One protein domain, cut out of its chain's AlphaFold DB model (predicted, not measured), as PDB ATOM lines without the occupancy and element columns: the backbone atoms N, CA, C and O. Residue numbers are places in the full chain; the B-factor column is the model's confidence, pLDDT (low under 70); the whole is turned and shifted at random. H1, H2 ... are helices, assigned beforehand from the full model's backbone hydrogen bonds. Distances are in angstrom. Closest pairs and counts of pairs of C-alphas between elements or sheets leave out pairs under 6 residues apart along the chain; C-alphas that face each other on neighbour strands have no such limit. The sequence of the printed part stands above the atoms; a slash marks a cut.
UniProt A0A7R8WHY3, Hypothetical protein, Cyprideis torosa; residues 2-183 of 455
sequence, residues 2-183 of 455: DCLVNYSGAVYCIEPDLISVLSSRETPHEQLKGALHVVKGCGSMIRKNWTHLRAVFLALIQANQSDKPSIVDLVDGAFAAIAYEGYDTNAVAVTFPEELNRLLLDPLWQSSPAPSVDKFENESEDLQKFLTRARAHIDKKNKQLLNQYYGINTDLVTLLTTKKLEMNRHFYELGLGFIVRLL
ATOM      1  N   ASP A   2      31.429   7.911-107.050       79.12
ATOM      2  CA  ASP A   2      31.344   9.383-107.063       79.12
ATOM      3  C   ASP A   2      29.975   9.946-106.655       79.12
ATOM      4  O   ASP A   2      29.906  10.903-105.889       79.12
ATOM      5  N   CYS A   3      28.869   9.309-107.057       82.38
ATOM      6  CA  CYS A   3      27.532   9.729-106.621       82.38
ATOM      7  C   CYS A   3      27.348   9.650-105.094       82.38
ATOM      8  O   CYS A   3      26.693  10.504-104.512       82.38
ATOM      9  N   LEU A   4      27.937   8.656-104.424       83.75
ATOM     10  CA  LEU A   4      27.796   8.501-102.971       83.75
ATOM     11  C   LEU A   4      28.574   9.572-102.202       83.75
ATOM     12  O   LEU A   4      28.158   9.964-101.119       83.75
ATOM     13  N   VAL A   5      29.685  10.043-102.769       79.00
ATOM     14  CA  VAL A   5      30.528  11.084-102.167       79.00
ATOM     15  C   VAL A   5      29.933  12.474-102.395       79.00
ATOM     16  O   VAL A   5      29.971  13.315-101.502       79.00
ATOM     17  N   ASN A   6      29.357  12.712-103.575       85.44
ATOM     18  CA  ASN A   6      28.870  14.034-103.971       85.44
ATOM     19  C   ASN A   6      27.493  14.390-103.389       85.44
ATOM     20  O   ASN A   6      27.145  15.569-103.335       85.44
ATOM     21  N   TYR A   7      26.709  13.405-102.945       87.31
ATOM     22  CA  TYR A   7      25.370  13.627-102.402       87.31
ATOM     23  C   TYR A   7      25.293  13.221-100.929       87.31
ATOM     24  O   TYR A   7      25.334  12.038-100.583       87.31
ATOM     25  N   SER A   8      25.136  14.216-100.051       84.31
ATOM     26  CA  SER A   8      24.984  13.991 -98.610       84.31
ATOM     27  C   SER A   8      23.818  13.041 -98.326       84.31
ATOM     28  O   SER A   8      22.688  13.283 -98.744       84.31
ATOM     29  N   GLY A   9      24.101  11.957 -97.605       84.75
ATOM     30  CA  GLY A   9      23.113  10.948 -97.228       84.75
ATOM     31  C   GLY A   9      22.771   9.917 -98.307       84.75
ATOM     32  O   GLY A   9      22.020   8.994 -98.012       84.75
ATOM     33  N   ALA A  10      23.344   9.992 -99.515       89.44
ATOM     34  CA  ALA A  10      23.043   9.038-100.590       89.44
ATOM     35  C   ALA A  10      23.405   7.586-100.241       89.44
ATOM     36  O   ALA A  10      22.727   6.658-100.679       89.44
ATOM     37  N   VAL A  11      24.432   7.378 -99.408       87.50
ATOM     38  CA  VAL A  11      24.790   6.044 -98.901       87.50
ATOM     39  C   VAL A  11      23.642   5.391 -98.120       87.50
ATOM     40  O   VAL A  11      23.450   4.184 -98.217       87.50
ATOM     41  N   TYR A  12      22.820   6.180 -97.425       88.94
ATOM     42  CA  TYR A  12      21.703   5.673 -96.626       88.94
ATOM     43  C   TYR A  12      20.509   5.251 -97.492       88.94
ATOM     44  O   TYR A  12      19.680   4.463 -97.052       88.94
ATOM     45  N   CYS A  13      20.421   5.744 -98.732       89.69
ATOM     46  CA  CYS A  13      19.372   5.349 -99.672       89.69
ATOM     47  C   CYS A  13      19.598   3.945-100.241       89.69
ATOM     48  O   CYS A  13      18.630   3.252-100.526       89.69
ATOM     49  N   ILE A  14      20.860   3.536-100.405       90.56
ATOM     50  CA  ILE A  14      21.225   2.217-100.947       90.56
ATOM     51  C   ILE A  14      21.462   1.169 -99.853       90.56
ATOM     52  O   ILE A  14      21.586  -0.017-100.141       90.56
ATOM     53  N   GLU A  15      21.548   1.595 -98.594       91.94
ATOM     54  CA  GLU A  15      21.807   0.716 -97.455       91.94
ATOM     55  C   GLU A  15      20.817  -0.454 -97.323       91.94
ATOM     56  O   GLU A  15      21.291  -1.572 -97.112       91.94
ATOM     57  N   PRO A  16      19.488  -0.273 -97.466       94.06
ATOM     58  CA  PRO A  16      18.550  -1.391 -97.367       94.06
ATOM     59  C   PRO A  16      18.836  -2.502 -98.387       94.06
ATOM     60  O   PRO A  16      18.766  -3.684 -98.047       94.06
ATOM     61  N   ASP A  17      19.228  -2.125 -99.607       93.56
ATOM     62  CA  ASP A  17      19.590  -3.072-100.662       93.56
ATOM     63  C   ASP A  17      20.900  -3.795-100.322       93.56
ATOM     64  O   ASP A  17      20.986  -5.016-100.453       93.56
ATOM     65  N   LEU A  18      21.904  -3.071 -99.806       93.56
ATOM     66  CA  LEU A  18      23.158  -3.675 -99.345       93.56
ATOM     67  C   LEU A  18      22.902  -4.701 -98.232       93.56
ATOM     68  O   LEU A  18      23.419  -5.813 -98.295       93.56
ATOM     69  N   ILE A  19      22.075  -4.362 -97.241       93.94
ATOM     70  CA  ILE A  19      21.721  -5.263 -96.136       93.94
ATOM     71  C   ILE A  19      20.995  -6.508 -96.654       93.94
ATOM     72  O   ILE A  19      21.304  -7.616 -96.208       93.94
ATOM     73  N   SER A  20      20.064  -6.342 -97.598       93.56
ATOM     74  CA  SER A  20      19.333  -7.451 -98.223       93.56
ATOM     75  C   SER A  20      20.283  -8.441 -98.907       93.56
ATOM     76  O   SER A  20      20.208  -9.649 -98.668       93.56
ATOM     77  N   VAL A  21      21.241  -7.920 -99.680       94.00
ATOM     78  CA  VAL A  21      22.257  -8.717-100.381       94.00
ATOM     79  C   VAL A  21      23.192  -9.426 -99.395       94.00
ATOM     80  O   VAL A  21      23.452 -10.620 -99.557       94.00
ATOM     81  N   LEU A  22      23.676  -8.723 -98.363       92.19
ATOM     82  CA  LEU A  22      24.592  -9.277 -97.358       92.19
ATOM     83  C   LEU A  22      23.942 -10.372 -96.503       92.19
ATOM     84  O   LEU A  22      24.595 -11.365 -96.200       92.19
ATOM     85  N   SER A  23      22.665 -10.208 -96.143       88.69
ATOM     86  CA  SER A  23      21.973 -11.096 -95.196       88.69
ATOM     87  C   SER A  23      21.367 -12.348 -95.842       88.69
ATOM     88  O   SER A  23      21.011 -13.290 -95.132       88.69
ATOM     89  N   SER A  24      21.199 -12.369 -97.167       88.38
ATOM     90  CA  SER A  24      20.583 -13.495 -97.875       88.38
ATOM     91  C   SER A  24      21.604 -14.571 -98.258       88.38
ATOM     92  O   SER A  24      22.600 -14.306 -98.933       88.38
ATOM     93  N   ARG A  25      21.312 -15.827 -97.887       83.88
ATOM     94  CA  ARG A  25      22.103 -17.007 -98.288       83.88
ATOM     95  C   ARG A  25      21.940 -17.372 -99.765       83.88
ATOM     96  O   ARG A  25      22.768 -18.100-100.300       83.88
ATOM     97  N   GLU A  26      20.889 -16.879-100.414       88.19
ATOM     98  CA  GLU A  26      20.595 -17.153-101.827       88.19
ATOM     99  C   GLU A  26      21.229 -16.124-102.775       88.19
ATOM    100  O   GLU A  26      21.152 -16.268-103.995       88.19
ATOM    101  N   THR A  27      21.876 -15.092-102.230       89.06
ATOM    102  CA  THR A  27      22.557 -14.060-103.008       89.06
ATOM    103  C   THR A  27      23.624 -14.659-103.930       89.06
ATOM    104  O   THR A  27      24.584 -15.274-103.454       89.06
ATOM    105  N   PRO A  28      23.550 -14.416-105.253       93.38
ATOM    106  CA  PRO A  28      24.608 -14.809-106.171       93.38
ATOM    107  C   PRO A  28      25.954 -14.171-105.812       93.38
ATOM    108  O   PRO A  28      26.029 -12.986-105.488       93.38
ATOM    109  N   HIS A  29      27.046 -14.923-105.971       92.31
ATOM    110  CA  HIS A  29      28.396 -14.455-105.628       92.31
ATOM    111  C   HIS A  29      28.774 -13.097-106.245       92.31
ATOM    112  O   HIS A  29      29.440 -12.303-105.590       92.31
ATOM    113  N   GLU A  30      28.356 -12.816-107.481       92.81
ATOM    114  CA  GLU A  30      28.664 -11.543-108.145       92.81
ATOM    115  C   GLU A  30      27.930 -10.357-107.504       92.81
ATOM    116  O   GLU A  30      28.504  -9.279-107.356       92.81
ATOM    117  N   GLN A  31      26.691 -10.565-107.045       94.31
ATOM    118  CA  GLN A  31      25.946  -9.539-106.311       94.31
ATOM    119  C   GLN A  31      26.572  -9.288-104.939       94.31
ATOM    120  O   GLN A  31      26.770  -8.135-104.560       94.31
ATOM    121  N   LEU A  32      26.965 -10.356-104.235       94.50
ATOM    122  CA  LEU A  32      27.662 -10.248-102.954       94.50
ATOM    123  C   LEU A  32      28.979  -9.477-103.087       94.50
ATOM    124  O   LEU A  32      29.229  -8.542-102.328       94.50
ATOM    125  N   LYS A  33      29.803  -9.815-104.086       94.75
ATOM    126  CA  LYS A  33      31.044  -9.084-104.378       94.75
ATOM    127  C   LYS A  33      30.780  -7.609-104.657       94.75
ATOM    128  O   LYS A  33      31.475  -6.756-104.110       94.75
ATOM    129  N   GLY A  34      29.775  -7.310-105.483       94.44
ATOM    130  CA  GLY A  34      29.365  -5.940-105.781       94.44
ATOM    131  C   GLY A  34      29.010  -5.156-104.516       94.44
ATOM    132  O   GLY A  34      29.540  -4.067-104.306       94.44
ATOM    133  N   ALA A  35      28.186  -5.734-103.637       94.81
ATOM    134  CA  ALA A  35      27.817  -5.109-102.368       94.81
ATOM    135  C   ALA A  35      29.029  -4.881-101.452       94.81
ATOM    136  O   ALA A  35      29.194  -3.780-100.930       94.81
ATOM    137  N   LEU A  36      29.919  -5.867-101.307       95.31
ATOM    138  CA  LEU A  36      31.125  -5.730-100.482       95.31
ATOM    139  C   LEU A  36      32.073  -4.642-101.006       95.31
ATOM    140  O   LEU A  36      32.612  -3.870-100.216       95.31
ATOM    141  N   HIS A  37      32.233  -4.516-102.327       94.75
ATOM    142  CA  HIS A  37      32.994  -3.415-102.926       94.75
ATOM    143  C   HIS A  37      32.391  -2.045-102.604       94.75
ATOM    144  O   HIS A  37      33.135  -1.103-102.319       94.75
ATOM    145  N   VAL A  38      31.060  -1.928-102.633       93.88
ATOM    146  CA  VAL A  38      30.370  -0.688-102.260       93.88
ATOM    147  C   VAL A  38      30.609  -0.374-100.787       93.88
ATOM    148  O   VAL A  38      31.074   0.724-100.493       93.88
ATOM    149  N   VAL A  39      30.380  -1.335 -99.882       93.25
ATOM    150  CA  VAL A  39      30.591  -1.166 -98.432       93.25
ATOM    151  C   VAL A  39      32.031  -0.762 -98.126       93.25
ATOM    152  O   VAL A  39      32.252   0.216 -97.416       93.25
ATOM    153  N   LYS A  40      33.015  -1.448 -98.717       92.81
ATOM    154  CA  LYS A  40      34.433  -1.091 -98.593       92.81
ATOM    155  C   LYS A  40      34.693   0.348 -99.041       92.81
ATOM    156  O   LYS A  40      35.405   1.088 -98.373       92.81
ATOM    157  N   GLY A  41      34.095   0.771-100.151       90.31
ATOM    158  CA  GLY A  41      34.265   2.123-100.669       90.31
ATOM    159  C   GLY A  41      33.576   3.216 -99.838       90.31
ATOM    160  O   GLY A  41      34.005   4.368 -99.883       90.31
ATOM    161  N   CYS A  42      32.504   2.891 -99.107       89.62
ATOM    162  CA  CYS A  42      31.715   3.861 -98.341       89.62
ATOM    163  C   CYS A  42      31.778   3.683 -96.815       89.62
ATOM    164  O   CYS A  42      31.053   4.376 -96.095       89.62
ATOM    165  N   GLY A  43      32.672   2.828 -96.308       87.81
ATOM    166  CA  GLY A  43      32.794   2.510 -94.880       87.81
ATOM    167  C   GLY A  43      32.934   3.743 -93.983       87.81
ATOM    168  O   GLY A  43      32.294   3.827 -92.935       87.81
ATOM    169  N   SER A  44      33.661   4.770 -94.438       84.81
ATOM    170  CA  SER A  44      33.837   6.032 -93.708       84.81
ATOM    171  C   SER A  44      32.562   6.874 -93.563       84.81
ATOM    172  O   SER A  44      32.466   7.687 -92.640       84.81
ATOM    173  N   MET A  45      31.578   6.695 -94.449       86.62
ATOM    174  CA  MET A  45      30.273   7.357 -94.370       86.62
ATOM    175  C   MET A  45      29.321   6.566 -93.474       86.62
ATOM    176  O   MET A  45      28.668   7.154 -92.615       86.62
ATOM    177  N   ILE A  46      29.306   5.236 -93.623       88.25
ATOM    178  CA  ILE A  46      28.497   4.322 -92.801       88.25
ATOM    179  C   ILE A  46      28.873   4.465 -91.326       88.25
ATOM    180  O   ILE A  46      28.001   4.626 -90.472       88.25
ATOM    181  N   ARG A  47      30.177   4.474 -91.020       85.88
ATOM    182  CA  ARG A  47      30.653   4.465 -89.634       85.88
ATOM    183  C   ARG A  47      30.220   5.678 -88.821       85.88
ATOM    184  O   ARG A  47      30.068   5.540 -87.621       85.88
ATOM    185  N   LYS A  48      30.002   6.848 -89.432       84.69
ATOM    186  CA  LYS A  48      29.727   8.107 -88.709       84.69
ATOM    187  C   LYS A  48      28.326   8.181 -88.101       84.69
ATOM    188  O   LYS A  48      28.059   9.072 -87.297       84.69
ATOM    189  N   ASN A  49      27.420   7.289 -88.494       89.12
ATOM    190  CA  ASN A  49      26.050   7.272 -88.008       89.12
ATOM    191  C   ASN A  49      25.752   5.931 -87.342       89.12
ATOM    192  O   ASN A  49      25.801   4.888 -87.985       89.12
ATOM    193  N   TRP A  50      25.393   5.968 -86.061       91.75
ATOM    194  CA  TRP A  50      25.133   4.767 -85.272       91.75
ATOM    195  C   TRP A  50      24.072   3.834 -85.854       91.75
ATOM    196  O   TRP A  50      24.228   2.620 -85.750       91.75
ATOM    197  N   THR A  51      23.000   4.375 -86.440       90.88
ATOM    198  CA  THR A  51      21.920   3.562 -87.018       90.88
ATOM    199  C   THR A  51      22.451   2.716 -88.171       90.88
ATOM    200  O   THR A  51      22.256   1.503 -88.197       90.88
ATOM    201  N   HIS A  52      23.179   3.363 -89.076       90.62
ATOM    202  CA  HIS A  52      23.710   2.765 -90.297       90.62
ATOM    203  C   HIS A  52      24.895   1.842 -90.002       90.62
ATOM    204  O   HIS A  52      24.958   0.723 -90.508       90.62
ATOM    205  N   LEU A  53      25.777   2.257 -89.085       92.06
ATOM    206  CA  LEU A  53      26.837   1.412 -88.545       92.06
ATOM    207  C   LEU A  53      26.265   0.117 -87.962       92.06
ATOM    208  O   LEU A  53      26.701  -0.958 -88.350       92.06
ATOM    209  N   ARG A  54      25.262   0.200 -87.077       93.25
ATOM    210  CA  ARG A  54      24.619  -0.983 -86.485       93.25
ATOM    211  C   ARG A  54      24.054  -1.908 -87.559       93.25
ATOM    212  O   ARG A  54      24.343  -3.099 -87.535       93.25
ATOM    213  N   ALA A  55      23.269  -1.373 -88.489       93.00
ATOM    214  CA  ALA A  55      22.561  -2.178 -89.477       93.00
ATOM    215  C   ALA A  55      23.514  -2.881 -90.459       93.00
ATOM    216  O   ALA A  55      23.450  -4.102 -90.615       93.00
ATOM    217  N   VAL A  56      24.443  -2.136 -91.069       92.75
ATOM    218  CA  VAL A  56      25.393  -2.701 -92.038       92.75
ATOM    219  C   VAL A  56      26.364  -3.661 -91.362       92.75
ATOM    220  O   VAL A  56      26.654  -4.718 -91.915       92.75
ATOM    221  N   PHE A  57      26.853  -3.335 -90.164       91.44
ATOM    222  CA  PHE A  57      27.841  -4.177 -89.494       91.44
ATOM    223  C   PHE A  57      27.258  -5.528 -89.067       91.44
ATOM    224  O   PHE A  57      27.880  -6.565 -89.289       91.44
ATOM    225  N   LEU A  58      26.034  -5.542 -88.527       92.69
ATOM    226  CA  LEU A  58      25.338  -6.792 -88.199       92.69
ATOM    227  C   LEU A  58      25.064  -7.643 -89.446       92.69
ATOM    228  O   LEU A  58      25.138  -8.870 -89.370       92.69
ATOM    229  N   ALA A  59      24.759  -7.017 -90.586       92.62
ATOM    230  CA  ALA A  59      24.607  -7.723 -91.856       92.62
ATOM    231  C   ALA A  59      25.947  -8.292 -92.351       92.62
ATOM    232  O   ALA A  59      25.997  -9.426 -92.815       92.62
ATOM    233  N   LEU A  60      27.041  -7.541 -92.195       91.56
ATOM    234  CA  LEU A  60      28.377  -7.946 -92.631       91.56
ATOM    235  C   LEU A  60      28.930  -9.133 -91.824       91.56
ATOM    236  O   LEU A  60      29.481 -10.054 -92.416       91.56
ATOM    237  N   ILE A  61      28.726  -9.174 -90.498       89.25
ATOM    238  CA  ILE A  61      29.077 -10.350 -89.669       89.25
ATOM    239  C   ILE A  61      28.313 -11.597 -90.130       89.25
ATOM    240  O   ILE A  61      28.831 -12.710 -90.088       89.25
ATOM    241  N   GLN A  62      27.073 -11.417 -90.577       86.56
ATOM    242  CA  GLN A  62      26.231 -12.511 -91.052       86.56
ATOM    243  C   GLN A  62      26.473 -12.866 -92.523       86.56
ATOM    244  O   GLN A  62      25.876 -13.832 -92.996       86.56
ATOM    245  N   ALA A  63      27.357 -12.147 -93.225       87.56
ATOM    246  CA  ALA A  63      27.677 -12.374 -94.631       87.56
ATOM    247  C   ALA A  63      28.622 -13.582 -94.830       87.56
ATOM    248  O   ALA A  63      29.630 -13.510 -95.536       87.56
ATOM    249  N   ASN A  64      28.294 -14.710 -94.193       81.00
ATOM    250  CA  ASN A  64      29.087 -15.937 -94.148       81.00
ATOM    251  C   ASN A  64      28.673 -16.988 -95.197       81.00
ATOM    252  O   ASN A  64      28.935 -18.178 -95.033       81.00
ATOM    253  N   GLN A  65      28.021 -16.566 -96.279       82.06
ATOM    254  CA  GLN A  65      27.471 -17.445 -97.316       82.06
ATOM    255  C   GLN A  65      28.516 -18.021 -98.289       82.06
ATOM    256  O   GLN A  65      28.161 -18.836 -99.138       82.06
ATOM    257  N   SER A  66      29.787 -17.610 -98.218       84.75
ATOM    258  CA  SER A  66      30.830 -18.099 -99.128       84.75
ATOM    259  C   SER A  66      32.224 -18.096 -98.503       84.75
ATOM    260  O   SER A  66      32.718 -17.044 -98.108       84.75
ATOM    261  N   ASP A  67      32.926 -19.224 -98.624       85.31
ATOM    262  CA  ASP A  67      34.334 -19.383 -98.225       85.31
ATOM    263  C   ASP A  67      35.340 -19.097 -99.361       85.31
ATOM    264  O   ASP A  67      36.537 -19.353 -99.231       85.31
ATOM    265  N   LYS A  68      34.889 -18.593-100.523       89.50
ATOM    266  CA  LYS A  68      35.804 -18.238-101.622       89.50
ATOM    267  C   LYS A  68      36.809 -17.174-101.153       89.50
ATOM    268  O   LYS A  68      36.350 -16.102-100.758       89.50
ATOM    269  N   PRO A  69      38.133 -17.372-101.334       90.44
ATOM    270  CA  PRO A  69      39.152 -16.427-100.864       90.44
ATOM    271  C   PRO A  69      38.893 -14.982-101.301       90.44
ATOM    272  O   PRO A  69      38.827 -14.089-100.474       90.44
ATOM    273  N   SER A  70      38.554 -14.767-102.578       92.50
ATOM    274  CA  SER A  70      38.242 -13.426-103.099       92.50
ATOM    275  C   SER A  70      37.058 -12.722-102.418       92.50
ATOM    276  O   SER A  70      36.924 -11.512-102.540       92.50
ATOM    277  N   ILE A  71      36.133 -13.474-101.809       91.19
ATOM    278  CA  ILE A  71      34.990 -12.914-101.072       91.19
ATOM    279  C   ILE A  71      35.397 -12.644 -99.626       91.19
ATOM    280  O   ILE A  71      35.082 -11.573 -99.122       91.19
ATOM    281  N   VAL A  72      36.149 -13.554 -99.002       90.25
ATOM    282  CA  VAL A  72      36.721 -13.350 -97.661       90.25
ATOM    283  C   VAL A  72      37.611 -12.101 -97.634       90.25
ATOM    284  O   VAL A  72      37.386 -11.225 -96.808       90.25
ATOM    285  N   ASP A  73      38.491 -11.923 -98.624       92.56
ATOM    286  CA  ASP A  73      39.341 -10.726 -98.751       92.56
ATOM    287  C   ASP A  73      38.520  -9.424 -98.869       92.56
ATOM    288  O   ASP A  73      38.922  -8.351 -98.408       92.56
ATOM    289  N   LEU A  74      37.351  -9.493 -99.518       94.44
ATOM    290  CA  LEU A  74      36.447  -8.350 -99.649       94.44
ATOM    291  C   LEU A  74      35.688  -8.065 -98.358       94.44
ATOM    292  O   LEU A  74      35.491  -6.894 -98.034       94.44
ATOM    293  N   VAL A  75      35.284  -9.107 -97.634       92.38
ATOM    294  CA  VAL A  75      34.712  -8.991 -96.291       92.38
ATOM    295  C   VAL A  75      35.722  -8.308 -95.373       92.38
ATOM    296  O   VAL A  75      35.390  -7.280 -94.788       92.38
ATOM    297  N   ASP A  76      36.969  -8.774 -95.343       91.88
ATOM    298  CA  ASP A  76      38.037  -8.180 -94.530       91.88
ATOM    299  C   ASP A  76      38.281  -6.720 -94.891       91.88
ATOM    300  O   ASP A  76      38.349  -5.857 -94.016       91.88
ATOM    301  N   GLY A  77      38.325  -6.409 -96.188       94.06
ATOM    302  CA  GLY A  77      38.429  -5.033 -96.659       94.06
ATOM    303  C   GLY A  77      37.236  -4.158 -96.254       94.06
ATOM    304  O   GLY A  77      37.423  -2.986 -95.934       94.06
ATOM    305  N   ALA A  78      36.017  -4.698 -96.256       93.31
ATOM    306  CA  ALA A  78      34.819  -3.982 -95.824       93.31
ATOM    307  C   ALA A  78      34.811  -3.742 -94.306       93.31
ATOM    308  O   ALA A  78      34.523  -2.627 -93.864       93.31
ATOM    309  N   PHE A  79      35.189  -4.748 -93.512       91.88
ATOM    310  CA  PHE A  79      35.383  -4.602 -92.070       91.88
ATOM    311  C   PHE A  79      36.461  -3.567 -91.769       91.88
ATOM    312  O   PHE A  79      36.230  -2.683 -90.947       91.88
ATOM    313  N   ALA A  80      37.592  -3.605 -92.474       91.19
ATOM    314  CA  ALA A  80      38.658  -2.627 -92.308       91.19
ATOM    315  C   ALA A  80      38.202  -1.203 -92.611       91.19
ATOM    316  O   ALA A  80      38.402  -0.325 -91.774       91.19
ATOM    317  N   ALA A  81      37.498  -0.984 -93.721       90.69
ATOM    318  CA  ALA A  81      36.964   0.330 -94.070       90.69
ATOM    319  C   ALA A  81      35.987   0.891 -93.015       90.69
ATOM    320  O   ALA A  81      35.919   2.108 -92.806       90.69
ATOM    321  N   ILE A  82      35.217   0.022 -92.349       89.12
ATOM    322  CA  ILE A  82      34.265   0.435 -91.310       89.12
ATOM    323  C   ILE A  82      34.939   0.606 -89.946       89.12
ATOM    324  O   ILE A  82      34.659   1.603 -89.287       89.12
ATOM    325  N   ALA A  83      35.776  -0.342 -89.514       84.56
ATOM    326  CA  ALA A  83      36.225  -0.507 -88.127       84.56
ATOM    327  C   ALA A  83      37.693  -0.117 -87.862       84.56
ATOM    328  O   ALA A  83      38.024   0.240 -86.728       84.56
ATOM    329  N   TYR A  84      38.569  -0.160 -88.873       81.44
ATOM    330  CA  TYR A  84      40.018   0.009 -88.689       81.44
ATOM    331  C   TYR A  84      40.575   1.253 -89.393       81.44
ATOM    332  O   TYR A  84      41.259   2.066 -88.772       81.44
ATOM    333  N   GLU A  85      40.262   1.450 -90.671       84.25
ATOM    334  CA  GLU A  85      40.857   2.494 -91.508       84.25
ATOM    335  C   GLU A  85      40.353   3.885 -91.118       84.25
ATOM    336  O   GLU A  85      39.258   4.291 -91.491       84.25
ATOM    337  N   GLY A  86      41.151   4.653 -90.374       71.25
ATOM    338  CA  GLY A  86      40.797   6.018 -89.971       71.25
ATOM    339  C   GLY A  86      39.570   6.081 -89.058       71.25
ATOM    340  O   GLY A  86      38.794   7.026 -89.159       71.25
ATOM    341  N   TYR A  87      39.334   5.049 -88.242       74.12
ATOM    342  CA  TYR A  87      38.188   5.013 -87.337       74.12
ATOM    343  C   TYR A  87      38.304   6.086 -86.251       74.12
ATOM    344  O   TYR A  87      39.168   5.998 -85.376       74.12
ATOM    345  N   ASP A  88      37.366   7.031 -86.271       75.94
ATOM    346  CA  ASP A  88      37.141   7.987 -85.193       75.94
ATOM    347  C   ASP A  88      36.049   7.458 -84.268       75.94
ATOM    348  O   ASP A  88      35.004   6.978 -84.714       75.94
ATOM    349  N   THR A  89      36.278   7.560 -82.964       84.12
ATOM    350  CA  THR A  89      35.293   7.152 -81.967       84.12
ATOM    351  C   THR A  89      34.026   8.003 -82.101       84.12
ATOM    352  O   THR A  89      34.030   9.197 -81.808       84.12
ATOM    353  N   ASN A  90      32.917   7.382 -82.515       87.62
ATOM    354  CA  ASN A  90      31.631   8.066 -82.647       87.62
ATOM    355  C   ASN A  90      31.185   8.701 -81.327       87.62
ATOM    356  O   ASN A  90      31.244   8.063 -80.267       87.62
ATOM    357  N   ALA A  91      30.658   9.923 -81.402       90.44
ATOM    358  CA  ALA A  91      30.125  10.627 -80.244       90.44
ATOM    359  C   ALA A  91      28.907   9.893 -79.653       90.44
ATOM    360  O   ALA A  91      27.979   9.508 -80.369       90.44
ATOM    361  N   VAL A  92      28.908   9.734 -78.329       91.62
ATOM    362  CA  VAL A  92      27.752   9.263 -77.537       91.62
ATOM    363  C   VAL A  92      27.076  10.401 -76.778       91.62
ATOM    364  O   VAL A  92      25.934  10.274 -76.346       91.62
ATOM    365  N   ALA A  93      27.768  11.532 -76.662       91.75
ATOM    366  CA  ALA A  93      27.248  12.781 -76.154       91.75
ATOM    367  C   ALA A  93      27.914  13.940 -76.903       91.75
ATOM    368  O   ALA A  93      29.081  13.867 -77.285       91.75
ATOM    369  N   VAL A  94      27.153  15.006 -77.110       90.69
ATOM    370  CA  VAL A  94      27.623  16.286 -77.624       90.69
ATOM    371  C   VAL A  94      27.213  17.347 -76.618       90.69
ATOM    372  O   VAL A  94      26.074  17.365 -76.156       90.69
ATOM    373  N   THR A  95      28.133  18.238 -76.282       88.12
ATOM    374  CA  THR A  95      27.881  19.378 -75.401       88.12
ATOM    375  C   THR A  95      28.317  20.650 -76.105       88.12
ATOM    376  O   THR A  95      29.320  20.651 -76.815       88.12
ATOM    377  N   PHE A  96      27.581  21.738 -75.897       81.88
ATOM    378  CA  PHE A  96      27.984  23.070 -76.342       81.88
ATOM    379  C   PHE A  96      28.508  23.854 -75.133       81.88
ATOM    380  O   PHE A  96      27.710  24.123 -74.230       81.88
ATOM    381  N   PRO A  97      29.811  24.195 -75.080       84.06
ATOM    382  CA  PRO A  97      30.373  24.983 -73.987       84.06
ATOM    383  C   PRO A  97      29.676  26.337 -73.850       84.06
ATOM    384  O   PRO A  97      29.319  26.972 -74.847       84.06
ATOM    385  N   GLU A  98      29.492  26.797 -72.616       81.12
ATOM    386  CA  GLU A  98      28.795  28.055 -72.342       81.12
ATOM    387  C   GLU A  98      29.594  29.266 -72.844       81.12
ATOM    388  O   GLU A  98      29.025  30.223 -73.377       81.12
ATOM    389  N   GLU A  99      30.920  29.174 -72.801       80.25
ATOM    390  CA  GLU A  99      31.847  30.167 -73.333       80.25
ATOM    391  C   GLU A  99      31.645  30.384 -74.832       80.25
ATOM    392  O   GLU A  99      31.692  31.520 -75.300       80.25
ATOM    393  N   LEU A 100      31.372  29.318 -75.590       75.25
ATOM    394  CA  LEU A 100      31.173  29.404 -77.033       75.25
ATOM    395  C   LEU A 100      29.868  30.140 -77.372       75.25
ATOM    396  O   LEU A 100      29.837  30.941 -78.306       75.25
ATOM    397  N   ASN A 101      28.824  29.952 -76.556       72.88
ATOM    398  CA  ASN A 101      27.583  30.722 -76.674       72.88
ATOM    399  C   ASN A 101      27.843  32.216 -76.442       72.88
ATOM    400  O   ASN A 101      27.368  33.046 -77.216       72.88
ATOM    401  N   ARG A 102      28.641  32.554 -75.416       72.12
ATOM    402  CA  ARG A 102      29.004  33.944 -75.097       72.12
ATOM    403  C   ARG A 102      29.853  34.594 -76.191       72.12
ATOM    404  O   ARG A 102      29.672  35.767 -76.494       72.12
ATOM    405  N   LEU A 103      30.805  33.847 -76.748       69.75
ATOM    406  CA  LEU A 103      31.811  34.372 -77.671       69.75
ATOM    407  C   LEU A 103      31.333  34.460 -79.122       69.75
ATOM    408  O   LEU A 103      31.899  35.244 -79.879       69.75
ATOM    409  N   LEU A 104      30.329  33.676 -79.524       71.25
ATOM    410  CA  LEU A 104      29.928  33.597 -80.931       71.25
ATOM    411  C   LEU A 104      28.530  34.141 -81.213       71.25
ATOM    412  O   LEU A 104      28.357  34.784 -82.239       71.25
ATOM    413  N   LEU A 105      27.531  33.935 -80.350       74.31
ATOM    414  CA  LEU A 105      26.144  34.235 -80.739       74.31
ATOM    415  C   LEU A 105      25.859  35.736 -80.879       74.31
ATOM    416  O   LEU A 105      25.244  36.149 -81.858       74.31
ATOM    417  N   ASP A 106      26.302  36.564 -79.931       77.44
ATOM    418  CA  ASP A 106      26.140  38.021 -80.038       77.44
ATOM    419  C   ASP A 106      27.197  38.649 -80.959       77.44
ATOM    420  O   ASP A 106      26.814  39.388 -81.870       77.44
ATOM    421  N   PRO A 107      28.503  38.336 -80.813       84.00
ATOM    422  CA  PRO A 107      29.537  38.985 -81.617       84.00
ATOM    423  C   PRO A 107      29.449  38.669 -83.114       84.00
ATOM    424  O   PRO A 107      29.759  39.535 -83.928       84.00
ATOM    425  N   LEU A 108      28.994  37.471 -83.508       85.69
ATOM    426  CA  LEU A 108      28.861  37.109 -84.924       85.69
ATOM    427  C   LEU A 108      27.780  37.942 -85.622       85.69
ATOM    428  O   LEU A 108      28.022  38.456 -86.710       85.69
ATOM    429  N   TRP A 109      26.620  38.137 -84.989       85.62
ATOM    430  CA  TRP A 109      25.538  38.956 -85.555       85.62
ATOM    431  C   TRP A 109      25.793  40.463 -85.468       85.62
ATOM    432  O   TRP A 109      25.147  41.234 -86.170       85.62
ATOM    433  N   GLN A 110      26.755  40.881 -84.646       87.12
ATOM    434  CA  GLN A 110      27.241  42.261 -84.567       87.12
ATOM    435  C   GLN A 110      28.479  42.515 -85.445       87.12
ATOM    436  O   GLN A 110      28.985  43.637 -85.479       87.12
ATOM    437  N   SER A 111      28.995  41.491 -86.134       90.06
ATOM    438  CA  SER A 111      30.193  41.607 -86.969       90.06
ATOM    439  C   SER A 111      29.947  42.434 -88.238       90.06
ATOM    440  O   SER A 111      28.811  42.739 -88.599       90.06
ATOM    441  N   SER A 112      31.027  42.826 -88.925       91.00
ATOM    442  CA  SER A 112      30.952  43.517 -90.215       91.00
ATOM    443  C   SER A 112      31.754  42.750 -91.276       91.00
ATOM    444  O   SER A 112      32.975  42.650 -91.134       91.00
ATOM    445  N   PRO A 113      31.107  42.210 -92.330       89.56
ATOM    446  CA  PRO A 113      29.663  42.249 -92.583       89.56
ATOM    447  C   PRO A 113      28.877  41.316 -91.647       89.56
ATOM    448  O   PRO A 113      29.320  40.208 -91.354       89.56
ATOM    449  N   ALA A 114      27.692  41.757 -91.219       87.62
ATOM    450  CA  ALA A 114      26.799  40.935 -90.409       87.62
ATOM    451  C   ALA A 114      26.147  39.830 -91.266       87.62
ATOM    452  O   ALA A 114      25.904  40.046 -92.459       87.62
ATOM    453  N   PRO A 115      25.817  38.665 -90.678       89.38
ATOM    454  CA  PRO A 115      24.981  37.660 -91.321       89.38
ATOM    455  C   PRO A 115      23.661  38.264 -91.814       89.38
ATOM    456  O   PRO A 115      23.003  39.011 -91.096       89.38
ATOM    457  N   SER A 116      23.245  37.901 -93.027       90.00
ATOM    458  CA  SER A 116      21.979  38.355 -93.622       90.00
ATOM    459  C   SER A 116      20.754  37.565 -93.146       90.00
ATOM    460  O   SER A 116      19.661  37.769 -93.664       90.00
ATOM    461  N   VAL A 117      20.951  36.606 -92.243       87.00
ATOM    462  CA  VAL A 117      19.904  35.742 -91.692       87.00
ATOM    463  C   VAL A 117      19.536  36.207 -90.292       87.00
ATOM    464  O   VAL A 117      20.410  36.627 -89.525       87.00
ATOM    465  N   ASP A 118      18.256  36.090 -89.946       84.81
ATOM    466  CA  ASP A 118      17.791  36.390 -88.598       84.81
ATOM    467  C   ASP A 118      18.493  35.498 -87.575       84.81
ATOM    468  O   ASP A 118      18.781  34.321 -87.809       84.81
ATOM    469  N   LYS A 119      18.798  36.086 -86.420       79.69
ATOM    470  CA  LYS A 119      19.522  35.401 -85.346       79.69
ATOM    471  C   LYS A 119      18.717  34.258 -84.729       79.69
ATOM    472  O   LYS A 119      19.293  33.262 -84.296       79.69
ATOM    473  N   PHE A 120      17.398  34.412 -84.678       82.44
ATOM    474  CA  PHE A 120      16.471  33.425 -84.142       82.44
ATOM    475  C   PHE A 120      15.373  33.149 -85.170       82.44
ATOM    476  O   PHE A 120      14.978  34.042 -85.913       82.44
ATOM    477  N   GLU A 121      14.860  31.918 -85.191       77.19
ATOM    478  CA  GLU A 121      13.780  31.500 -86.103       77.19
ATOM    479  C   GLU A 121      12.442  32.200 -85.796       77.19
ATOM    480  O   GLU A 121      11.554  32.241 -86.642       77.19
ATOM    481  N   ASN A 122      12.275  32.716 -84.573       73.88
ATOM    482  CA  ASN A 122      11.059  33.366 -84.095       73.88
ATOM    483  C   ASN A 122      11.394  34.739 -83.495       73.88
ATOM    484  O   ASN A 122      12.190  34.826 -82.562       73.88
ATOM    485  N   GLU A 123      10.728  35.795 -83.974       66.62
ATOM    486  CA  GLU A 123      10.917  37.186 -83.526       66.62
ATOM    487  C   GLU A 123      10.657  37.396 -82.020       66.62
ATOM    488  O   GLU A 123      11.179  38.333 -81.421       66.62
ATOM    489  N   SER A 124       9.866  36.520 -81.388       71.06
ATOM    490  CA  SER A 124       9.557  36.567 -79.947       71.06
ATOM    491  C   SER A 124      10.513  35.749 -79.060       71.06
ATOM    492  O   SER A 124      10.359  35.730 -77.832       71.06
ATOM    493  N   GLU A 125      11.472  35.035 -79.659       76.06
ATOM    494  CA  GLU A 125      12.448  34.216 -78.939       76.06
ATOM    495  C   GLU A 125      13.605  35.094 -78.434       76.06
ATOM    496  O   GLU A 125      14.219  35.850 -79.182       76.06
ATOM    497  N   ASP A 126      13.900  34.997 -77.136       81.31
ATOM    498  CA  ASP A 126      15.094  35.595 -76.539       81.31
ATOM    499  C   ASP A 126      16.220  34.553 -76.421       81.31
ATOM    500  O   ASP A 126      15.997  33.342 -76.536       81.31
ATOM    501  N   LEU A 127      17.445  35.021 -76.161       79.38
ATOM    502  CA  LEU A 127      18.622  34.155 -76.052       79.38
ATOM    503  C   LEU A 127      18.436  33.042 -75.007       79.38
ATOM    504  O   LEU A 127      18.873  31.917 -75.231       79.38
ATOM    505  N   GLN A 128      17.778  33.317 -73.880       82.94
ATOM    506  CA  GLN A 128      17.609  32.329 -72.810       82.94
ATOM    507  C   GLN A 128      16.628  31.225 -73.205       82.94
ATOM    508  O   GLN A 128      16.891  30.041 -72.967       82.94
ATOM    509  N   LYS A 129      15.520  31.584 -73.859       85.31
ATOM    510  CA  LYS A 129      14.566  30.620 -74.417       85.31
ATOM    511  C   LYS A 129      15.217  29.762 -75.496       85.31
ATOM    512  O   LYS A 129      15.089  28.536 -75.434       85.31
ATOM    513  N   PHE A 130      15.982  30.378 -76.400       83.50
ATOM    514  CA  PHE A 130      16.744  29.659 -77.419       83.50
ATOM    515  C   PHE A 130      17.724  28.662 -76.790       83.50
ATOM    516  O   PHE A 130      17.696  27.476 -77.121       83.50
ATOM    517  N   LEU A 131      18.547  29.105 -75.833       84.44
ATOM    518  CA  LEU A 131      19.518  28.241 -75.154       84.44
ATOM    519  C   LEU A 131      18.834  27.092 -74.406       84.44
ATOM    520  O   LEU A 131      19.315  25.963 -74.449       84.44
ATOM    521  N   THR A 132      17.689  27.346 -73.770       87.69
ATOM    522  CA  THR A 132      16.903  26.310 -73.085       87.69
ATOM    523  C   THR A 132      16.384  25.261 -74.072       87.69
ATOM    524  O   THR A 132      16.555  24.060 -73.847       87.69
ATOM    525  N   ARG A 133      15.809  25.694 -75.202       87.75
ATOM    526  CA  ARG A 133      15.344  24.809 -76.282       87.75
ATOM    527  C   ARG A 133      16.496  24.005 -76.888       87.75
ATOM    528  O   ARG A 133      16.367  22.793 -77.061       87.75
ATOM    529  N   ALA A 134      17.618  24.658 -77.183       86.19
ATOM    530  CA  ALA A 134      18.805  24.030 -77.749       86.19
ATOM    531  C   ALA A 134      19.399  22.976 -76.800       86.19
ATOM    532  O   ALA A 134      19.667  21.856 -77.233       86.19
ATOM    533  N   ARG A 135      19.520  23.286 -75.500       88.75
ATOM    534  CA  ARG A 135      19.948  22.331 -74.460       88.75
ATOM    535  C   ARG A 135      19.015  21.120 -74.404       88.75
ATOM    536  O   ARG A 135      19.485  19.995 -74.524       88.75
ATOM    537  N   ALA A 136      17.699  21.337 -74.358       92.12
ATOM    538  CA  ALA A 136      16.722  20.245 -74.357       92.12
ATOM    539  C   ALA A 136      16.798  19.369 -75.627       92.12
ATOM    540  O   ALA A 136      16.652  18.145 -75.560       92.12
ATOM    541  N   HIS A 137      17.049  19.977 -76.792       92.19
ATOM    542  CA  HIS A 137      17.261  19.247 -78.041       92.19
ATOM    543  C   HIS A 137      18.541  18.399 -77.998       92.19
ATOM    544  O   HIS A 137      18.508  17.220 -78.360       92.19
ATOM    545  N   ILE A 138      19.649  18.973 -77.520       92.81
ATOM    546  CA  ILE A 138      20.927  18.271 -77.345       92.81
ATOM    547  C   ILE A 138      20.772  17.112 -76.352       92.81
ATOM    548  O   ILE A 138      21.203  16.004 -76.657       92.81
ATOM    549  N   ASP A 139      20.085  17.308 -75.226       94.00
ATOM    550  CA  ASP A 139      19.834  16.253 -74.239       94.00
ATOM    551  C   ASP A 139      19.034  15.093 -74.834       94.00
ATOM    552  O   ASP A 139      19.358  13.919 -74.621       94.00
ATOM    553  N   LYS A 140      17.997  15.401 -75.624       96.12
ATOM    554  CA  LYS A 140      17.229  14.385 -76.352       96.12
ATOM    555  C   LYS A 140      18.123  13.620 -77.332       96.12
ATOM    556  O   LYS A 140      18.051  12.392 -77.377       96.12
ATOM    557  N   LYS A 141      18.973  14.325 -78.081       95.19
ATOM    558  CA  LYS A 141      19.918  13.721 -79.028       95.19
ATOM    559  C   LYS A 141      20.948  12.841 -78.315       95.19
ATOM    560  O   LYS A 141      21.165  11.716 -78.744       95.19
ATOM    561  N   ASN A 142      21.514  13.286 -77.198       95.06
ATOM    562  CA  ASN A 142      22.478  12.515 -76.407       95.06
ATOM    563  C   ASN A 142      21.857  11.230 -75.851       95.06
ATOM    564  O   ASN A 142      22.464  10.168 -75.942       95.06
ATOM    565  N   LYS A 143      20.609  11.288 -75.366       95.19
ATOM    566  CA  LYS A 143      19.860  10.081 -74.969       95.19
ATOM    567  C   LYS A 143      19.697   9.105 -76.136       95.19
ATOM    568  O   LYS A 143      19.856   7.903 -75.951       95.19
ATOM    569  N   GLN A 144      19.406   9.601 -77.341       95.81
ATOM    570  CA  GLN A 144      19.301   8.759 -78.537       95.81
ATOM    571  C   GLN A 144      20.644   8.126 -78.922       95.81
ATOM    572  O   GLN A 144      20.685   6.919 -79.138       95.81
ATOM    573  N   LEU A 145      21.731   8.904 -78.957       94.69
ATOM    574  CA  LEU A 145      23.078   8.409 -79.268       94.69
ATOM    575  C   LEU A 145      23.521   7.332 -78.273       94.69
ATOM    576  O   LEU A 145      24.029   6.286 -78.670       94.69
ATOM    577  N   LEU A 146      23.270   7.556 -76.984       94.31
ATOM    578  CA  LEU A 146      23.588   6.595 -75.937       94.31
ATOM    579  C   LEU A 146      22.778   5.298 -76.083       94.31
ATOM    580  O   LEU A 146      23.339   4.207 -76.008       94.31
ATOM    581  N   ASN A 147      21.475   5.406 -76.356       95.50
ATOM    582  CA  ASN A 147      20.627   4.241 -76.614       95.50
ATOM    583  C   ASN A 147      21.086   3.462 -77.851       95.50
ATOM    584  O   ASN A 147      21.022   2.236 -77.863       95.50
ATOM    585  N   GLN A 148      21.559   4.150 -78.891       95.25
ATOM    586  CA  GLN A 148      22.102   3.503 -80.082       95.25
ATOM    587  C   GLN A 148      23.424   2.785 -79.788       95.25
ATOM    588  O   GLN A 148      23.592   1.647 -80.225       95.25
ATOM    589  N   TYR A 149      24.319   3.405 -79.012       95.06
ATOM    590  CA  TYR A 149      25.567   2.791 -78.553       95.06
ATOM    591  C   TYR A 149      25.318   1.519 -77.729       95.06
ATOM    592  O   TYR A 149      25.927   0.480 -77.982       95.06
ATOM    593  N   TYR A 150      24.394   1.555 -76.772       95.75
ATOM    594  CA  TYR A 150      24.052   0.349 -76.019       95.75
ATOM    595  C   TYR A 150      23.310  -0.677 -76.881       95.75
ATOM    596  O   TYR A 150      23.588  -1.868 -76.783       95.75
ATOM    597  N   GLY A 151      22.435  -0.227 -77.782       95.69
ATOM    598  CA  GLY A 151      21.702  -1.097 -78.699       95.69
ATOM    599  C   GLY A 151      22.609  -1.904 -79.630       95.69
ATOM    600  O   GLY A 151      22.381  -3.097 -79.798       95.69
ATOM    601  N   ILE A 152      23.656  -1.292 -80.197       95.00
ATOM    602  CA  ILE A 152      24.611  -2.026 -81.044       95.00
ATOM    603  C   ILE A 152      25.398  -3.067 -80.237       95.00
ATOM    604  O   ILE A 152      25.574  -4.184 -80.713       95.00
ATOM    605  N   ASN A 153      25.805  -2.751 -79.002       95.69
ATOM    606  CA  ASN A 153      26.481  -3.711 -78.126       95.69
ATOM    607  C   ASN A 153      25.578  -4.911 -77.803       95.69
ATOM    608  O   ASN A 153      26.011  -6.054 -77.929       95.69
ATOM    609  N   THR A 154      24.318  -4.665 -77.434       95.88
ATOM    610  CA  THR A 154      23.346  -5.725 -77.132       95.88
ATOM    611  C   THR A 154      23.122  -6.648 -78.326       95.88
ATOM    612  O   THR A 154      23.160  -7.870 -78.171       95.88
ATOM    613  N   ASP A 155      22.925  -6.087 -79.518       95.69
ATOM    614  CA  ASP A 155      22.703  -6.883 -80.726       95.69
ATOM    615  C   ASP A 155      23.931  -7.709 -81.102       95.69
ATOM    616  O   ASP A 155      23.789  -8.871 -81.472       95.69
ATOM    617  N   LEU A 156      25.134  -7.133 -80.987       94.81
ATOM    618  CA  LEU A 156      26.381  -7.845 -81.262       94.81
ATOM    619  C   LEU A 156      26.579  -9.004 -80.291       94.81
ATOM    620  O   LEU A 156      26.822 -10.121 -80.733       94.81
ATOM    621  N   VAL A 157      26.417  -8.777 -78.985       95.88
ATOM    622  CA  VAL A 157      26.506  -9.858 -77.991       95.88
ATOM    623  C   VAL A 157      25.465 -10.935 -78.284       95.88
ATOM    624  O   VAL A 157      25.799 -12.117 -78.310       95.88
ATOM    625  N   THR A 158      24.222 -10.546 -78.571       95.19
ATOM    626  CA  THR A 158      23.151 -11.492 -78.922       95.19
ATOM    627  C   THR A 158      23.528 -12.310 -80.156       95.19
ATOM    628  O   THR A 158      23.417 -13.532 -80.139       95.19
ATOM    629  N   LEU A 159      24.030 -11.671 -81.214       92.50
ATOM    630  CA  LEU A 159      24.447 -12.344 -82.441       92.50
ATOM    631  C   LEU A 159      25.596 -13.330 -82.183       92.50
ATOM    632  O   LEU A 159      25.514 -14.491 -82.584       92.50
ATOM    633  N   LEU A 160      26.641 -12.884 -81.483       92.06
ATOM    634  CA  LEU A 160      27.841 -13.676 -81.212       92.06
ATOM    635  C   LEU A 160      27.585 -14.830 -80.237       92.06
ATOM    636  O   LEU A 160      28.276 -15.841 -80.303       92.06
ATOM    637  N   THR A 161      26.600 -14.714 -79.349       90.38
ATOM    638  CA  THR A 161      26.232 -15.790 -78.415       90.38
ATOM    639  C   THR A 161      25.267 -16.787 -79.055       90.38
ATOM    640  O   THR A 161      25.513 -17.990 -79.003       90.38
ATOM    641  N   THR A 162      24.206 -16.316 -79.717       86.12
ATOM    642  CA  THR A 162      23.157 -17.187 -80.279       86.12
ATOM    643  C   THR A 162      23.599 -17.945 -81.526       86.12
ATOM    644  O   THR A 162      23.267 -19.120 -81.669       86.12
ATOM    645  N   LYS A 163      24.376 -17.316 -82.416       76.94
ATOM    646  CA  LYS A 163      24.835 -17.936 -83.671       76.94
ATOM    647  C   LYS A 163      26.256 -18.486 -83.601       76.94
ATOM    648  O   LYS A 163      26.805 -18.861 -84.632       76.94
ATOM    649  N   LYS A 164      26.856 -18.572 -82.407       75.56
ATOM    650  CA  LYS A 164      28.263 -18.975 -82.226       75.56
ATOM    651  C   LYS A 164      28.623 -20.261 -82.976       75.56
ATOM    652  O   LYS A 164      29.660 -20.317 -83.620       75.56
ATOM    653  N   LEU A 165      27.759 -21.277 -82.901       68.00
ATOM    654  CA  LEU A 165      27.991 -22.594 -83.511       68.00
ATOM    655  C   LEU A 165      27.753 -22.623 -85.028       68.00
ATOM    656  O   LEU A 165      28.291 -23.484 -85.714       68.00
ATOM    657  N   GLU A 166      26.945 -21.701 -85.549       72.25
ATOM    658  CA  GLU A 166      26.628 -21.598 -86.980       72.25
ATOM    659  C   GLU A 166      27.596 -20.674 -87.726       72.25
ATOM    660  O   GLU A 166      27.615 -20.641 -88.958       72.25
ATOM    661  N   MET A 167      28.365 -19.875 -86.987       79.81
ATOM    662  CA  MET A 167      29.220 -18.844 -87.543       79.81
ATOM    663  C   MET A 167      30.622 -19.377 -87.807       79.81
ATOM    664  O   MET A 167      31.246 -20.013 -86.959       79.81
ATOM    665  N   ASN A 168      31.147 -19.060 -88.989       81.94
ATOM    666  CA  ASN A 168      32.554 -19.267 -89.287       81.94
ATOM    667  C   ASN A 168      33.396 -18.463 -88.273       81.94
ATOM    668  O   ASN A 168      33.121 -17.289 -88.014       81.94
ATOM    669  N   ARG A 169      34.416 -19.114 -87.698       83.94
ATOM    670  CA  ARG A 169      35.315 -18.547 -86.681       83.94
ATOM    671  C   ARG A 169      35.876 -17.181 -87.078       83.94
ATOM    672  O   ARG A 169      35.965 -16.307 -86.225       83.94
ATOM    673  N   HIS A 170      36.192 -16.984 -88.354       86.56
ATOM    674  CA  HIS A 170      36.695 -15.715 -88.879       86.56
ATOM    675  C   HIS A 170      35.715 -14.553 -88.642       86.56
ATOM    676  O   HIS A 170      36.071 -13.507 -88.108       86.56
ATOM    677  N   PHE A 171      34.432 -14.763 -88.938       87.75
ATOM    678  CA  PHE A 171      33.383 -13.761 -88.716       87.75
ATOM    679  C   PHE A 171      33.115 -13.521 -87.226       87.75
ATOM    680  O   PHE A 171      32.801 -12.401 -86.821       87.75
ATOM    681  N   TYR A 172      33.275 -14.559 -86.400       89.38
ATOM    682  CA  TYR A 172      33.225 -14.426 -84.947       89.38
ATOM    683  C   TYR A 172      34.348 -13.531 -84.414       89.38
ATOM    684  O   TYR A 172      34.088 -12.629 -83.616       89.38
ATOM    685  N   GLU A 173      35.573 -13.733 -84.900       88.62
ATOM    686  CA  GLU A 173      36.744 -12.914 -84.570       88.62
ATOM    687  C   GLU A 173      36.548 -11.449 -84.994       88.62
ATOM    688  O   GLU A 173      36.771 -10.546 -84.186       88.62
ATOM    689  N   LEU A 174      36.025 -11.203 -86.199       89.62
ATOM    690  CA  LEU A 174      35.701  -9.854 -86.685       89.62
ATOM    691  C   LEU A 174      34.628  -9.161 -85.828       89.62
ATOM    692  O   LEU A 174      34.756  -7.982 -85.487       89.62
ATOM    693  N   GLY A 175      33.585  -9.894 -85.431       91.81
ATOM    694  CA  GLY A 175      32.543  -9.372 -84.550       91.81
ATOM    695  C   GLY A 175      33.060  -9.035 -83.147       91.81
ATOM    696  O   GLY A 175      32.741  -7.965 -82.623       91.81
ATOM    697  N   LEU A 176      33.900  -9.895 -82.561       92.25
ATOM    698  CA  LEU A 176      34.571  -9.609 -81.288       92.25
ATOM    699  C   LEU A 176      35.492  -8.390 -81.397       92.25
ATOM    700  O   LEU A 176      35.423  -7.497 -80.554       92.25
ATOM    701  N   GLY A 177      36.306  -8.309 -82.453       91.25
ATOM    702  CA  GLY A 177      37.190  -7.169 -82.694       91.25
ATOM    703  C   GLY A 177      36.435  -5.838 -82.741       91.25
ATOM    704  O   GLY A 177      36.914  -4.821 -82.236       91.25
ATOM    705  N   PHE A 178      35.214  -5.838 -83.270       91.25
ATOM    706  CA  PHE A 178      34.388  -4.638 -83.295       91.25
ATOM    707  C   PHE A 178      33.762  -4.279 -81.952       91.25
ATOM    708  O   PHE A 178      33.737  -3.100 -81.611       91.25
ATOM    709  N   ILE A 179      33.334  -5.263 -81.152       93.56
ATOM    710  CA  ILE A 179      32.950  -5.016 -79.752       93.56
ATOM    711  C   ILE A 179      34.088  -4.297 -79.020       93.56
ATOM    712  O   ILE A 179      33.855  -3.293 -78.347       93.56
ATOM    713  N   VAL A 180      35.328  -4.752 -79.208       90.88
ATOM    714  CA  VAL A 180      36.504  -4.109 -78.611       90.88
ATOM    715  C   VAL A 180      36.692  -2.679 -79.121       90.88
ATOM    716  O   VAL A 180      37.004  -1.783 -78.340       90.88
ATOM    717  N   ARG A 181      36.418  -2.411 -80.403       90.12
ATOM    718  CA  ARG A 181      36.490  -1.052 -80.966       90.12
ATOM    719  C   ARG A 181      35.418  -0.104 -80.424       90.12
ATOM    720  O   ARG A 181      35.612   1.113 -80.453       90.12
ATOM    721  N   LEU A 182      34.301  -0.643 -79.945       92.31
ATOM    722  CA  LEU A 182      33.224   0.123 -79.322       92.31
ATOM    723  C   LEU A 182      33.520   0.501 -77.866       92.31
ATOM    724  O   LEU A 182      32.816   1.365 -77.338       92.31
ATOM    725  N   LEU A 183      34.540  -0.095 -77.234       93.00
ATOM    726  CA  LEU A 183      34.899   0.211 -75.850       93.00
ATOM    727  C   LEU A 183      35.190   1.698 -75.649       93.00
ATOM    728  O   LEU A 183      35.702   2.403 -76.521       93.00
TER     729      LEU A 183
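Overview. This is residues 2 to 183 of the 455 residues of the protein "Hypothetical protein" of Cyprideis torosa (UniProt A0A7R8WHY3). Six helices, H2, H3, H4, H5, H7 and H8, form an up-and-down bundle, each running against the one before it, and H7 runs on past the bundle as a long arm to a small, loosely built head of H6 and residues 110 to 126. The printed part has 182 residues with eight named helices, H1 to H8, and no named strand: all helix. It is loose, with a radius of gyration of the C-alphas of 21.3 A, and elongated, 63 by 35 by 25 A.

Arrangement. H1, residues 2 to 6, and H2, residues 10 to 23, only just touch, only at the corner, with 3 pairs of C-alphas within 8 A, the closest those of Leu 4 and Ala 10, 5.3 A. H2 and H3, residues 29 to 46, form a hairpin at a steep tilt of 42 degrees; their closest C-alphas, of Leu 18 and Ala 35, are 5.7 A apart. H4, residues 50 to 61, is the hub, touching five helices. H5, residues 69 to 83, touches H3 the same way; the closest C-alphas, of Lys 40 and Ala 78, are 4.0 A apart. H6, residues 98 to 109, is near H7, residues 127 to 162. H7 touches H4 with residues 145 to 156 alone, closest at the C-alphas of Ile 152 and Arg 54, 5.5 A. H7, with residues 153 to 160 alone, touches H8, residues 169 to 182, in a hairpin; the closest C-alphas, of Leu 160 and Tyr 172, are 6.6 A apart. Every O i to N i+4 pair is within hydrogen-bond range in H1, H4, H7 and H8, but 7 of 10 in H2, 12 of 14 in H3, 10 of 11 in H5 and 5 of 8 in H6.

Along the chain. H1 begins at C-alpha 2, (31.344, 9.383, -107.063). H3 has a kink of 46 degrees near residue 40. H7 measures 51.7 A, from C-alpha 127 at (18.622, 34.155, -76.052). H8 ends at C-alpha 182, (33.224, 0.123, -79.322).

Size, cuts and confidence. The C-alphas farthest apart, of Ser 112 and Leu 165, are 66.5 A apart. The printed part has no cut; the links H5 to H6 and H6 to H7 are long. Residues 103, 123 and 165 are under pLDDT 70.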